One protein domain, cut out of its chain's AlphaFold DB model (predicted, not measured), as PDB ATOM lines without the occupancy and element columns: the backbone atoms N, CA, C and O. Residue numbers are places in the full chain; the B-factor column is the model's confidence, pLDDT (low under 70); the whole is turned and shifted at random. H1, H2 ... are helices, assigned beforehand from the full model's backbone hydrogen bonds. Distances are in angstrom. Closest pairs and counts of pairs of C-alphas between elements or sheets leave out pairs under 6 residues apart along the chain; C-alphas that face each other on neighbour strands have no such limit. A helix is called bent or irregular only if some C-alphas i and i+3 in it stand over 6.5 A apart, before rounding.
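AT A GLANCE: This is residues 19 to 120 of the 447 residues of an uncharacterized protein of Solimonas fluminis (UniProt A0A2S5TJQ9). A long, nearly straight helix, H1, makes an arm on a compact head: its first residues, 19 to 32, stick out freely, and its later part packs across H3, which runs crosswise beneath it. Away from H1, the short helices H2, H4 and H5 fill out the head beyond H3, and H6 folds back from H5 toward H1. The printed part has 102 residues with six named helices, H1 to H6 in order, and no named strand, and its class is all helix. It is loose as a whole, with a radius of gyration of the C-alphas of 16.1 A, and elongated, spanning 56 by 29 by 26 A.

IN THESE COORDINATES: H1, residues 19 to 56, begins at C-alpha 19 at (196.821, 170.484, 165.511), ends at C-alpha 56 at (162.447, 179.425, 122.927), and measures 55.5 A from first to last C-alpha. H2 follows at residues 63 to 68. H3, residues 70 to 81, is 16.3 A long. H4 is residues 89 to 95 and H5 residues 97 to 104. H6, residues 107 to 120, is 21.2 A long and ends at C-alpha 120 at (177.734, 169.447, 140.990). H6 is irregular: C-alphas 108 and 111 are 7.2 A apart.

HOW THE PARTS SIT: With residues 43 to 52 alone, H1 touches H3 about perpendicular, at 85 degrees; their closest C-alphas, of Val 48 and Gly 75, are 4.1 A apart. H2 and H3 touch only at the corner, with the C-alphas of Phe 66 and Ala 73 closest at 5.0 A. H2 touches H5 at a steep tilt of 66 degrees, the same way, and the closest C-alphas, of Pro 63 and Tyr 102, are 4.7 A apart. H3 and H5 only just touch, with 3 pairs of C-alphas within 8 A, the closest being Ala 73 and Leu 99 at 6.8 A. H4 and H5 form a helical hairpin, touching at a shallow tilt of 26 degrees, opposite ways; the C-alphas of Ser 93 and Tyr 100 are closest at 5.3 A. H5 and H6 touch only at the corner, with the C-alphas of Leu 103 and Asn 109 closest at 6.0 A. H1 and H6 only just touch, with 3 pairs of C-alphas within 8 A, the closest being Phe 40 and Ser 119 at 6.5 A. Among the pairs that stay apart are H1 and H4, and H2 and H6. Every O i to N i+4 pair is within hydrogen-bond range in H1, H2, H3, H4 and H5, and 8 of 10 are in H6.

THE WHOLE: The C-alphas of Trp 19 and Ala 58, the two farthest apart, are 57.8 A apart. Without residues 19 to 32 the body spans 35 by 31 by 25 A. The printed part has no cut and no long link. The mean pLDDT of the printed part is 84.2, and residues 83 to 85, 106 to 108 and 110 are under 70.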
ATOM      1  N   TRP A  19     198.263 170.745 165.462       92.81
ATOM      2  CA  TRP A  19     196.821 170.484 165.511       92.81
ATOM      3  C   TRP A  19     196.003 171.713 165.095       92.81
ATOM      4  O   TRP A  19     195.037 171.578 164.341       92.81
ATOM      5  N   GLU A  20     196.406 172.900 165.547       93.50
ATOM      6  CA  GLU A  20     195.779 174.172 165.189       93.50
ATOM      7  C   GLU A  20     195.970 174.504 163.704       93.50
ATOM      8  O   GLU A  20     194.998 174.842 163.033       93.50
ATOM      9  N   LYS A  21     197.169 174.299 163.142       96.38
ATOM     10  CA  LYS A  21     197.410 174.455 161.694       96.38
ATOM     11  C   LYS A  21     196.498 173.555 160.858       96.38
ATOM     12  O   LYS A  21     195.887 174.018 159.896       96.38
ATOM     13  N   VAL A  22     196.345 172.286 161.252       96.56
ATOM     14  CA  VAL A  22     195.414 171.350 160.592       96.56
ATOM     15  C   VAL A  22     193.966 171.835 160.710       96.56
ATOM     16  O   VAL A  22     193.209 171.734 159.742       96.56
ATOM     17  N   TYR A  23     193.569 172.355 161.877       96.12
ATOM     18  CA  TYR A  23     192.231 172.906 162.094       96.12
ATOM     19  C   TYR A  23     191.962 174.093 161.165       96.12
ATOM     20  O   TYR A  23     190.971 174.076 160.439       96.12
ATOM     21  N   ILE A  24     192.859 175.082 161.151       97.25
ATOM     22  CA  ILE A  24     192.739 176.305 160.350       97.25
ATOM     23  C   ILE A  24     192.646 175.960 158.861       97.25
ATOM     24  O   ILE A  24     191.670 176.341 158.217       97.25
ATOM     25  N   ALA A  25     193.568 175.144 158.344       97.88
ATOM     26  CA  ALA A  25     193.557 174.715 156.945       97.88
ATOM     27  C   ALA A  25     192.243 174.008 156.554       97.88
ATOM     28  O   ALA A  25     191.689 174.214 155.470       97.88
ATOM     29  N   ALA A  26     191.692 173.185 157.455       97.81
ATOM     30  CA  ALA A  26     190.418 172.516 157.216       97.81
ATOM     31  C   ALA A  26     189.227 173.492 157.251       97.81
ATOM     32  O   ALA A  26     188.312 173.363 156.433       97.81
ATOM     33  N   VAL A  27     189.227 174.470 158.165       97.69
ATOM     34  CA  VAL A  27     188.209 175.532 158.231       97.69
ATOM     35  C   VAL A  27     188.221 176.369 156.955       97.69
ATOM     36  O   VAL A  27     187.167 176.545 156.342       97.69
ATOM     37  N   GLU A  28     189.391 176.830 156.521       97.31
ATOM     38  CA  GLU A  28     189.556 177.646 155.316       97.31
ATOM     39  C   GLU A  28     189.015 176.936 154.071       97.31
ATOM     40  O   GLU A  28     188.248 177.521 153.300       97.31
ATOM     41  N   GLU A  29     189.315 175.644 153.903       96.31
ATOM     42  CA  GLU A  29     188.760 174.868 152.793       96.31
ATOM     43  C   GLU A  29     187.241 174.696 152.875       96.31
ATOM     44  O   GLU A  29     186.567 174.765 151.846       96.31
ATOM     45  N   VAL A  30     186.676 174.462 154.064       96.12
ATOM     46  CA  VAL A  30     185.215 174.350 154.218       96.12
ATOM     47  C   VAL A  30     184.528 175.672 153.886       96.12
ATOM     48  O   VAL A  30     183.529 175.671 153.163       96.12
ATOM     49  N   VAL A  31     185.072 176.795 154.361       95.38
ATOM     50  CA  VAL A  31     184.567 178.142 154.058       95.38
ATOM     51  C   VAL A  31     184.629 178.402 152.554       95.38
ATOM     52  O   VAL A  31     183.603 178.708 151.944       95.38
ATOM     53  N   SER A  32     185.796 178.193 151.939       93.38
ATOM     54  CA  SER A  32     186.008 178.376 150.499       93.38
ATOM     55  C   SER A  32     185.040 177.524 149.669       93.38
ATOM     56  O   SER A  32     184.355 178.022 148.773       93.38
ATOM     57  N   ARG A  33     184.860 176.247 150.033       90.69
ATOM     58  CA  ARG A  33     183.902 175.352 149.365       90.69
ATOM     59  C   ARG A  33     182.456 175.775 149.559       90.69
ATOM     60  O   ARG A  33     181.652 175.597 148.650       90.69
ATOM     61  N   ARG A  34     182.094 176.306 150.728       89.88
ATOM     62  CA  ARG A  34     180.746 176.837 150.971       89.88
ATOM     63  C   ARG A  34     180.452 178.026 150.073       89.88
ATOM     64  O   ARG A  34     179.363 178.076 149.507       89.88
ATOM     65  N   MET A  35     181.417 178.925 149.904       90.25
ATOM     66  CA  MET A  35     181.292 180.054 148.984       90.25
ATOM     67  C   MET A  35     181.169 179.581 147.534       90.25
ATOM     68  O   MET A  35     180.200 179.940 146.870       90.25
ATOM     69  N   ALA A  36     182.065 178.698 147.082       87.81
ATOM     70  CA  ALA A  36     182.025 178.144 145.728       87.81
ATOM     71  C   ALA A  36     180.711 177.398 145.437       87.81
ATOM     72  O   ALA A  36     180.138 177.530 144.358       87.81
ATOM     73  N   PHE A  37     180.191 176.643 146.409       85.75
ATOM     74  CA  PHE A  37     178.917 175.943 146.267       85.75
ATOM     75  C   PHE A  37     177.729 176.914 146.193       85.75
ATOM     76  O   PHE A  37     176.858 176.744 145.345       85.75
ATOM     77  N   ALA A  38     177.698 177.952 147.033       86.25
ATOM     78  CA  ALA A  38     176.647 178.971 146.985       86.25
ATOM     79  C   ALA A  38     176.665 179.758 145.662       86.25
ATOM     80  O   ALA A  38     175.613 180.033 145.080       86.25
ATOM     81  N   GLU A  39     177.856 180.083 145.158       87.62
ATOM     82  CA  GLU A  39     178.025 180.702 143.846       87.62
ATOM     83  C   GLU A  39     177.542 179.781 142.723       87.62
ATOM     84  O   GLU A  39     176.772 180.216 141.864       87.62
ATOM     85  N   PHE A  40     177.909 178.499 142.770       84.94
ATOM     86  CA  PHE A  40     177.441 177.507 141.811       84.94
ATOM     87  C   PHE A  40     175.914 177.374 141.806       84.94
ATOM     88  O   PHE A  40     175.314 177.283 140.736       84.94
ATOM     89  N   GLU A  41     175.258 177.384 142.966       84.50
ATOM     90  CA  GLU A  41     173.794 177.324 143.046       84.50
ATOM     91  C   GLU A  41     173.128 178.544 142.405       84.50
ATOM     92  O   GLU A  41     172.142 178.395 141.679       84.50
ATOM     93  N   ARG A  42     173.699 179.738 142.610       86.69
ATOM     94  CA  ARG A  42     173.252 180.964 141.937       86.69
ATOM     95  C   ARG A  42     173.424 180.847 140.420       86.69
ATOM     96  O   ARG A  42     172.447 180.991 139.688       86.69
ATOM     97  N   MET A  43     174.629 180.496 139.963       86.50
ATOM     98  CA  MET A  43     174.944 180.319 138.538       86.50
ATOM     99  C   MET A  43     174.079 179.243 137.879       86.50
ATOM    100  O   MET A  43     173.676 179.389 136.733       86.50
ATOM    101  N   SER A  44     173.756 178.170 138.601       86.38
ATOM    102  CA  SER A  44     172.905 177.083 138.114       86.38
ATOM    103  C   SER A  44     171.488 177.561 137.803       86.38
ATOM    104  O   SER A  44     170.910 177.167 136.791       86.38
ATOM    105  N   ALA A  45     170.919 178.420 138.654       86.00
ATOM    106  CA  ALA A  45     169.590 178.982 138.430       86.00
ATOM    107  C   ALA A  45     169.563 179.917 137.210       86.00
ATOM    108  O   ALA A  45     168.616 179.870 136.424       86.00
ATOM    109  N   ASP A  46     170.606 180.732 137.036       89.50
ATOM    110  CA  ASP A  46     170.773 181.597 135.863       89.50
ATOM    111  C   ASP A  46     170.962 180.778 134.581       89.50
ATOM    112  O   ASP A  46     170.257 181.001 133.598       89.50
ATOM    113  N   ALA A  47     171.821 179.760 134.624       90.25
ATOM    114  CA  ALA A  47     172.115 178.880 133.499       90.25
ATOM    115  C   ALA A  47     170.874 178.151 132.971       90.25
ATOM    116  O   ALA A  47     170.644 178.094 131.762       90.25
ATOM    117  N   VAL A  48     170.035 177.621 133.868       89.94
ATOM    118  CA  VAL A  48     168.775 176.966 133.480       89.94
ATOM    119  C   VAL A  48     167.814 177.959 132.817       89.94
ATOM    120  O   VAL A  48     167.169 177.608 131.827       89.94
ATOM    121  N   ARG A  49     167.727 179.201 133.316       90.44
ATOM    122  CA  ARG A  49     166.898 180.252 132.701       90.44
ATOM    123  C   ARG A  49     167.407 180.644 131.317       90.44
ATOM    124  O   ARG A  49     166.615 180.718 130.380       90.44
ATOM    125  N   GLU A  50     168.708 180.870 131.183       91.81
ATOM    126  CA  GLU A  50     169.333 181.254 129.915       91.81
ATOM    127  C   GLU A  50     169.151 180.163 128.855       91.81
ATOM    128  O   GLU A  50     168.744 180.445 127.727       91.81
ATOM    129  N   TYR A  51     169.344 178.899 129.236       92.12
ATOM    130  CA  TYR A  51     169.112 177.772 128.340       92.12
ATOM    131  C   TYR A  51     167.635 177.628 127.933       92.12
ATOM    132  O   TYR A  51     167.339 177.337 126.773       92.12
ATOM    133  N   ALA A  52     166.691 177.893 128.842       90.19
ATOM    134  CA  ALA A  52     165.268 177.912 128.502       90.19
ATOM    135  C   ALA A  52     164.939 179.007 127.468       90.19
ATOM    136  O   ALA A  52     164.229 178.742 126.499       90.19
ATOM    137  N   LEU A  53     165.501 180.212 127.616       91.19
ATOM    138  CA  LEU A  53     165.354 181.294 126.634       91.19
ATOM    139  C   LEU A  53     165.995 180.937 125.287       91.19
ATOM    140  O   LEU A  53     165.403 181.173 124.232       91.19
ATOM    141  N   PHE A  54     167.173 180.308 125.313       91.12
ATOM    142  CA  PHE A  54     167.825 179.792 124.114       91.12
ATOM    143  C   PHE A  54     166.922 178.795 123.373       91.12
ATOM    144  O   PHE A  54     166.741 178.916 122.161       91.12
ATOM    145  N   LYS A  55     166.274 177.869 124.091       87.69
ATOM    146  CA  LYS A  55     165.318 176.912 123.510       87.69
ATOM    147  C   LYS A  55     164.105 177.589 122.870       87.69
ATOM    148  O   LYS A  55     163.695 177.177 121.789       87.69
ATOM    149  N   VAL A  56     163.566 178.641 123.489       87.00
ATOM    150  CA  VAL A  56     162.447 179.425 122.927       87.00
ATOM    151  C   VAL A  56     162.849 180.141 121.636       87.00
ATOM    152  O   VAL A  56     162.034 180.275 120.730       87.00
ATOM    153  N   SER A  57     164.117 180.541 121.503       82.06
ATOM    154  CA  SER A  57     164.626 181.201 120.292       82.06
ATOM    155  C   SER A  57     164.775 180.282 119.066       82.06
ATOM    156  O   SER A  57     165.221 180.747 118.019       82.06
ATOM    157  N   ALA A  58     164.425 178.992 119.184       79.06
ATOM    158  CA  ALA A  58     164.492 177.975 118.127       79.06
ATOM    159  C   ALA A  58     165.876 177.817 117.460       79.06
ATOM    160  O   ALA A  58     165.989 177.289 116.352       79.06
ATOM    161  N   LYS A  59     166.948 178.254 118.133       81.06
ATOM    162  CA  LYS A  59     168.327 178.065 117.672       81.06
ATOM    163  C   LYS A  59     168.713 176.586 117.726       81.06
ATOM    164  O   LYS A  59     168.373 175.877 118.674       81.06
ATOM    165  N   ALA A  60     169.451 176.130 116.715       84.56
ATOM    166  CA  ALA A  60     169.956 174.764 116.670       84.56
ATOM    167  C   ALA A  60     171.009 174.537 117.766       84.56
ATOM    168  O   ALA A  60     171.946 175.321 117.921       84.56
ATOM    169  N   GLU A  61     170.872 173.440 118.506       86.62
ATOM    170  CA  GLU A  61     171.904 172.996 119.438       86.62
ATOM    171  C   GLU A  61     173.047 172.357 118.660       86.62
ATOM    172  O   GLU A  61     172.857 171.362 117.962       86.62
ATOM    173  N   THR A  62     174.243 172.920 118.793       88.88
ATOM    174  CA  THR A  62     175.460 172.362 118.204       88.88
ATOM    175  C   THR A  62     176.579 172.372 119.244       88.88
ATOM    176  O   THR A  62     176.556 173.211 120.149       88.88
ATOM    177  N   PRO A  63     177.584 171.486 119.131       85.69
ATOM    178  CA  PRO A  63     178.738 171.511 120.030       85.69
ATOM    179  C   PRO A  63     179.457 172.869 120.068       85.69
ATOM    180  O   PRO A  63     179.948 173.270 121.119       85.69
ATOM    181  N   ALA A  64     179.460 173.606 118.948       86.56
ATOM    182  CA  ALA A  64     180.047 174.943 118.852       86.56
ATOM    183  C   ALA A  64     179.362 175.945 119.799       86.56
ATOM    184  O   ALA A  64     180.039 176.625 120.567       86.56
ATOM    185  N   VAL A  65     178.026 175.952 119.847       88.00
ATOM    186  CA  VAL A  65     177.256 176.835 120.745       88.00
ATOM    187  C   VAL A  65     177.600 176.585 122.218       88.00
ATOM    188  O   VAL A  65     177.722 177.527 122.999       88.00
ATOM    189  N   PHE A  66     177.796 175.323 122.609       87.25
ATOM    190  CA  PHE A  66     178.181 174.981 123.983       87.25
ATOM    191  C   PHE A  66     179.641 175.311 124.303       87.25
ATOM    192  O   PHE A  66     179.951 175.616 125.452       87.25
ATOM    193  N   SER A  67     180.523 175.297 123.301       83.94
ATOM    194  CA  SER A  67     181.909 175.747 123.470       83.94
ATOM    195  C   SER A  67     182.030 177.264 123.641       83.94
ATOM    196  O   SER A  67     182.933 177.726 124.333       83.94
ATOM    197  N   GLU A  68     181.099 178.032 123.070       86.38
ATOM    198  CA  GLU A  68     181.063 179.497 123.170       86.38
ATOM    199  C   GLU A  68     180.428 179.994 124.479       86.38
ATOM    200  O   GLU A  68     180.739 181.094 124.933       86.38
ATOM    201  N   SER A  69     179.562 179.195 125.115       87.50
ATOM    202  CA  SER A  69     178.925 179.544 126.391       87.50
ATOM    203  C   SER A  69     178.866 178.362 127.359       87.50
ATOM    204  O   SER A  69     178.008 177.477 127.274       87.50
ATOM    205  N   MET A  70     179.741 178.413 128.368       83.94
ATOM    206  CA  MET A  70     179.739 177.468 129.488       83.94
ATOM    207  C   MET A  70     178.416 177.502 130.264       83.94
ATOM    208  O   MET A  70     177.956 176.471 130.752       83.94
ATOM    209  N   THR A  71     177.781 178.672 130.351       87.94
ATOM    210  CA  THR A  71     176.489 178.860 131.019       87.94
ATOM    211  C   THR A  71     175.372 178.117 130.288       87.94
ATOM    212  O   THR A  71     174.589 177.416 130.927       87.94
ATOM    213  N   LEU A  72     175.343 178.162 128.949       89.19
ATOM    214  CA  LEU A  72     174.397 177.370 128.157       89.19
ATOM    215  C   LEU A  72     174.657 175.867 128.295       89.19
ATOM    216  O   LEU A  72     173.703 175.100 128.429       89.19
ATOM    217  N   ALA A  73     175.924 175.441 128.314       87.62
ATOM    218  CA  ALA A  73     176.280 174.040 128.542       87.62
ATOM    219  C   ALA A  73     175.851 173.559 129.942       87.62
ATOM    220  O   ALA A  73     175.281 172.473 130.073       87.62
ATOM    221  N   LEU A  74     176.054 174.384 130.978       86.00
ATOM    222  CA  LEU A  74     175.593 174.120 132.343       86.00
ATOM    223  C   LEU A  74     174.069 174.008 132.401       86.00
ATOM    224  O   LEU A  74     173.546 173.063 132.988       86.00
ATOM    225  N   GLY A  75     173.362 174.956 131.786       89.44
ATOM    226  CA  GLY A  75     171.905 174.990 131.743       89.44
ATOM    227  C   GLY A  75     171.338 173.758 131.050       89.44
ATOM    228  O   GLY A  75     170.498 173.069 131.622       89.44
ATOM    229  N   ALA A  76     171.878 173.413 129.880       89.19
ATOM    230  CA  ALA A  76     171.516 172.210 129.140       89.19
ATOM    231  C   ALA A  76     171.749 170.932 129.956       89.19
ATOM    232  O   ALA A  76     170.883 170.055 129.999       89.19
ATOM    233  N   LEU A  77     172.885 170.841 130.653       85.00
ATOM    234  CA  LEU A  77     173.223 169.710 131.513       85.00
ATOM    235  C   LEU A  77     172.273 169.599 132.717       85.00
ATOM    236  O   LEU A  77     171.762 168.518 133.010       85.00
ATOM    237  N   LEU A  78     171.996 170.711 133.401       84.94
ATOM    238  CA  LEU A  78     171.070 170.771 134.535       84.94
ATOM    239  C   LEU A  78     169.627 170.463 134.117       84.94
ATOM    240  O   LEU A  78     168.927 169.746 134.833       84.94
ATOM    241  N   THR A  79     169.191 170.937 132.950       86.75
ATOM    242  CA  THR A  79     167.887 170.588 132.373       86.75
ATOM    243  C   THR A  79     167.827 169.109 131.998       86.75
ATOM    244  O   THR A  79     166.821 168.459 132.279       86.75
ATOM    245  N   ALA A  80     168.907 168.539 131.450       80.88
ATOM    246  CA  ALA A  80     168.990 167.108 131.159       80.88
ATOM    247  C   ALA A  80     168.935 166.245 132.434       80.88
ATOM    248  O   ALA A  80     168.316 165.179 132.407       80.88
ATOM    249  N   TYR A  81     169.516 166.708 133.550       75.88
ATOM    250  CA  TYR A  81     169.363 166.080 134.871       75.88
ATOM    251  C   TYR A  81     167.941 166.199 135.440       75.88
ATOM    252  O   TYR A  81     167.480 165.311 136.163       75.88
ATOM    253  N   GLY A  82     167.250 167.307 135.164       70.69
ATOM    254  CA  GLY A  82     165.999 167.661 135.829       70.69
ATOM    255  C   GLY A  82     166.163 167.797 137.352       70.69
ATOM    256  O   GLY A  82     167.223 168.168 137.873       70.69
ATOM    257  N   THR A  83     165.110 167.451 138.098       58.66
ATOM    258  CA  THR A  83     165.108 167.413 139.576       58.66
ATOM    259  C   THR A  83     165.715 166.124 140.155       58.66
ATOM    260  O   THR A  83     165.757 165.964 141.374       58.66
ATOM    261  N   GLY A  84     166.180 165.205 139.300       62.44
ATOM    262  CA  GLY A  84     166.493 163.819 139.649       62.44
ATOM    263  C   GLY A  84     167.982 163.459 139.747       62.44
ATOM    264  O   GLY A  84     168.858 164.308 139.958       62.44
ATOM    265  N   ALA A  85     168.223 162.144 139.670       68.75
ATOM    266  CA  ALA A  85     169.511 161.454 139.763       68.75
ATOM    267  C   ALA A  85     170.546 161.942 138.731       68.75
ATOM    268  O   ALA A  85     170.236 162.702 137.814       68.75
ATOM    269  N   ILE A  86     171.801 161.517 138.892       74.88
ATOM    270  CA  ILE A  86     172.856 161.827 137.920       74.88
ATOM    271  C   ILE A  86     172.522 161.095 136.617       74.88
ATOM    272  O   ILE A  86     172.488 159.870 136.593       74.88
ATOM    273  N   CYS A  87     172.286 161.862 135.553       73.88
ATOM    274  CA  CYS A  87     172.071 161.369 134.193       73.88
ATOM    275  C   CYS A  87     173.272 160.517 133.757       73.88
ATOM    276  O   CYS A  87     174.425 160.884 133.989       73.88
ATOM    277  N   THR A  88     173.017 159.371 133.146       77.00
ATOM    278  CA  THR A  88     174.053 158.552 132.516       77.00
ATOM    279  C   THR A  88     174.535 159.190 131.209       77.00
ATOM    280  O   THR A  88     173.849 160.007 130.597       77.00
ATOM    281  N   ARG A  89     175.713 158.786 130.728       80.00
ATOM    282  CA  ARG A  89     176.218 159.150 129.395       80.00
ATOM    283  C   ARG A  89     175.236 158.765 128.292       80.00
ATOM    284  O   ARG A  89     175.009 159.556 127.383       80.00
ATOM    285  N   GLU A  90     174.640 157.582 128.403       80.50
ATOM    286  CA  GLU A  90     173.637 157.080 127.463       80.50
ATOM    287  C   GLU A  90     172.383 157.961 127.482       80.50
ATOM    288  O   GLU A  90     171.977 158.474 126.440       80.50
ATOM    289  N   GLU A  91     171.823 158.239 128.661       81.88
ATOM    290  CA  GLU A  91     170.673 159.139 128.801       81.88
ATOM    291  C   GLU A  91     170.980 160.551 128.295       81.88
ATOM    292  O   GLU A  91     170.127 161.166 127.654       81.88
ATOM    293  N   LEU A  92     172.190 161.066 128.533       84.31
ATOM    294  CA  LEU A  92     172.586 162.378 128.036       84.31
ATOM    295  C   LEU A  92     172.677 162.385 126.511       84.31
ATOM    296  O   LEU A  92     172.178 163.318 125.889       84.31
ATOM    297  N   SER A  93     173.245 161.338 125.907       86.88
ATOM    298  CA  SER A  93     173.320 161.205 124.448       86.88
ATOM    299  C   SER A  93     171.935 161.164 123.790       86.88
ATOM    300  O   SER A  93     171.753 161.723 122.709       86.88
ATOM    301  N   LEU A  94     170.945 160.571 124.470       86.44
ATOM    302  CA  LEU A  94     169.556 160.506 124.011       86.44
ATOM    303  C   LEU A  94     168.810 161.831 124.209       86.44
ATOM    304  O   LEU A  94     168.024 162.227 123.353       86.44
ATOM    305  N   ARG A  95     169.040 162.519 125.334       86.56
ATOM    306  CA  ARG A  95     168.335 163.765 125.686       86.56
ATOM    307  C   ARG A  95     168.912 164.997 124.997       86.56
ATOM    308  O   ARG A  95     168.163 165.912 124.671       86.56
ATOM    309  N   ASN A  96     170.230 165.046 124.818       88.50
ATOM    310  CA  ASN A  96     170.927 166.162 124.191       88.50
ATOM    311  C   ASN A  96     172.248 165.692 123.561       88.50
ATOM    312  O   ASN A  96     173.326 165.800 124.154       88.50
ATOM    313  N   LYS A  97     172.157 165.178 122.330       88.69
ATOM    314  CA  LYS A  97     173.310 164.669 121.577       88.69
ATOM    315  C   LYS A  97     174.392 165.731 121.354       88.69
ATOM    316  O   LYS A  97     175.568 165.434 121.510       88.69
ATOM    317  N   ALA A  98     174.008 166.976 121.071       89.12
ATOM    318  CA  ALA A  98     174.962 168.066 120.861       89.12
ATOM    319  C   ALA A  98     175.781 168.383 122.125       89.12
ATOM    320  O   ALA A  98     176.987 168.608 122.040       89.12
ATOM    321  N   LEU A  99     175.148 168.356 123.303       88.19
ATOM    322  CA  LEU A  99     175.838 168.513 124.584       88.19
ATOM    323  C   LEU A  99     176.730 167.306 124.898       88.19
ATOM    324  O   LEU A  99     177.838 167.476 125.400       88.19
ATOM    325  N   TYR A 100     176.263 166.091 124.599       87.44
ATOM    326  CA  TYR A 100     177.069 164.880 124.742       87.44
ATOM    327  C   TYR A 100     178.341 164.955 123.886       87.44
ATOM    328  O   TYR A 100     179.441 164.759 124.403       87.44
ATOM    329  N   ASP A 101     178.201 165.308 122.608       87.69
ATOM    330  CA  ASP A 101     179.317 165.443 121.673       87.69
ATOM    331  C   ASP A 101     180.273 166.568 122.109       87.69
ATOM    332  O   ASP A 101     181.488 166.416 122.010       87.69
ATOM    333  N   TYR A 102     179.762 167.665 122.678       86.38
ATOM    334  CA  TYR A 102     180.605 168.699 123.287       86.38
ATOM    335  C   TYR A 102     181.403 168.164 124.486       86.38
ATOM    336  O   TYR A 102     182.622 168.312 124.532       86.38
ATOM    337  N   LEU A 103     180.756 167.507 125.448       81.62
ATOM    338  CA  LEU A 103     181.427 167.049 126.669       81.62
ATOM    339  C   LEU A 103     182.386 165.874 126.426       81.62
ATOM    340  O   LEU A 103     183.390 165.756 127.128       81.62
ATOM    341  N   PHE A 104     182.099 165.004 125.452       80.81
ATOM    342  CA  PHE A 104     182.805 163.727 125.274       80.81
ATOM    343  C   PHE A 104     183.443 163.516 123.895       80.81
ATOM    344  O   PHE A 104     184.151 162.528 123.713       80.81
ATOM    345  N   GLY A 105     183.236 164.416 122.933       75.19
ATOM    346  CA  GLY A 105     183.712 164.262 121.553       75.19
ATOM    347  C   GLY A 105     185.202 164.544 121.324       75.19
ATOM    348  O   GLY A 105     185.690 164.290 120.228       75.19
ATOM    349  N   GLY A 106     185.952 165.035 122.322       69.62
ATOM    350  CA  GLY A 106     187.384 165.333 122.170       69.62
ATOM    351  C   GLY A 106     188.175 165.404 123.483       69.62
ATOM    352  O   GLY A 106     187.641 165.749 124.535       69.62
ATOM    353  N   ALA A 107     189.481 165.109 123.419       59.66
ATOM    354  CA  ALA A 107     190.384 165.092 124.582       59.66
ATOM    355  C   ALA A 107     190.558 166.470 125.259       59.66
ATOM    356  O   ALA A 107     190.826 166.535 126.458       59.66
ATOM    357  N   ALA A 108     190.358 167.565 124.516       57.28
ATOM    358  CA  ALA A 108     190.461 168.937 125.020       57.28
ATOM    359  C   ALA A 108     189.381 169.300 126.062       57.28
ATOM    360  O   ALA A 108     189.588 170.207 126.864       57.28
ATOM    361  N   ASN A 109     188.265 168.561 126.114       70.00
ATOM    362  CA  ASN A 109     187.108 168.904 126.953       70.00
ATOM    363  C   ASN A 109     187.105 168.186 128.316       70.00
ATOM    364  O   ASN A 109     186.198 168.369 129.128       70.00
ATOM    365  N   ALA A 110     188.148 167.404 128.619       67.69
ATOM    366  CA  ALA A 110     188.280 166.694 129.892       67.69
ATOM    367  C   ALA A 110     188.374 167.638 131.110       67.69
ATOM    368  O   ALA A 110     187.878 167.309 132.189       67.69
ATOM    369  N   SER A 111     188.981 168.819 130.947       70.12
ATOM    370  CA  SER A 111     189.053 169.854 131.989       70.12
ATOM    371  C   SER A 111     187.675 170.446 132.298       70.12
ATOM    372  O   SER A 111     187.309 170.571 133.466       70.12
ATOM    373  N   VAL A 112     186.885 170.717 131.259       71.88
ATOM    374  CA  VAL A 112     185.509 171.224 131.347       71.88
ATOM    375  C   VAL A 112     184.607 170.214 132.056       71.88
ATOM    376  O   VAL A 112     183.925 170.544 133.024       71.88
ATOM    377  N   VAL A 113     184.679 168.944 131.648       71.12
ATOM    378  CA  VAL A 113     183.999 167.810 132.298       71.12
ATOM    379  C   VAL A 113     184.340 167.736 133.789       71.12
ATOM    380  O   VAL A 113     183.451 167.576 134.628       71.12
ATOM    381  N   LYS A 114     185.621 167.878 134.143       71.88
ATOM    382  CA  LYS A 114     186.066 167.864 135.540       71.88
ATOM    383  C   LYS A 114     185.486 169.041 136.335       71.88
ATOM    384  O   LYS A 114     184.975 168.826 137.431       71.88
ATOM    385  N   GLN A 115     185.509 170.248 135.772       73.75
ATOM    386  CA  GLN A 115     184.975 171.455 136.406       73.75
ATOM    387  C   GLN A 115     183.460 171.356 136.653       73.75
ATOM    388  O   GLN A 115     182.983 171.692 137.740       73.75
ATOM    389  N   PHE A 116     182.705 170.812 135.692       73.56
ATOM    390  CA  PHE A 116     181.285 170.509 135.873       73.56
ATOM    391  C   PHE A 116     181.045 169.502 136.999       73.56
ATOM    392  O   PHE A 116     180.195 169.733 137.858       73.56
ATOM    393  N   ALA A 117     181.796 168.397 137.010       72.12
ATOM    394  CA  ALA A 117     181.638 167.344 138.011       72.12
ATOM    395  C   ALA A 117     181.842 167.879 139.429       72.12
ATOM    396  O   ALA A 117     180.993 167.674 140.290       72.12
ATOM    397  N   GLU A 118     182.945 168.600 139.642       75.00
ATOM    398  CA  GLU A 118     183.353 169.123 140.948       75.00
ATOM    399  C   GLU A 118     182.392 170.176 141.504       75.00
ATOM    400  O   GLU A 118     182.248 170.293 142.723       75.00
ATOM    401  N   SER A 119     181.704 170.900 140.619       73.06
ATOM    402  CA  SER A 119     180.708 171.901 141.002       73.06
ATOM    403  C   SER A 119     179.368 171.262 141.394       73.06
ATOM    404  O   SER A 119     178.690 171.730 142.305       73.06
ATOM    405  N   LEU A 120     179.001 170.147 140.754       77.94
ATOM    406  CA  LEU A 120     177.734 169.447 140.990       77.94
ATOM    407  C   LEU A 120     177.749 168.567 142.243       77.94
ATOM    408  O   LEU A 120     176.740 168.475 142.944       77.94
TER     409      LEU A 120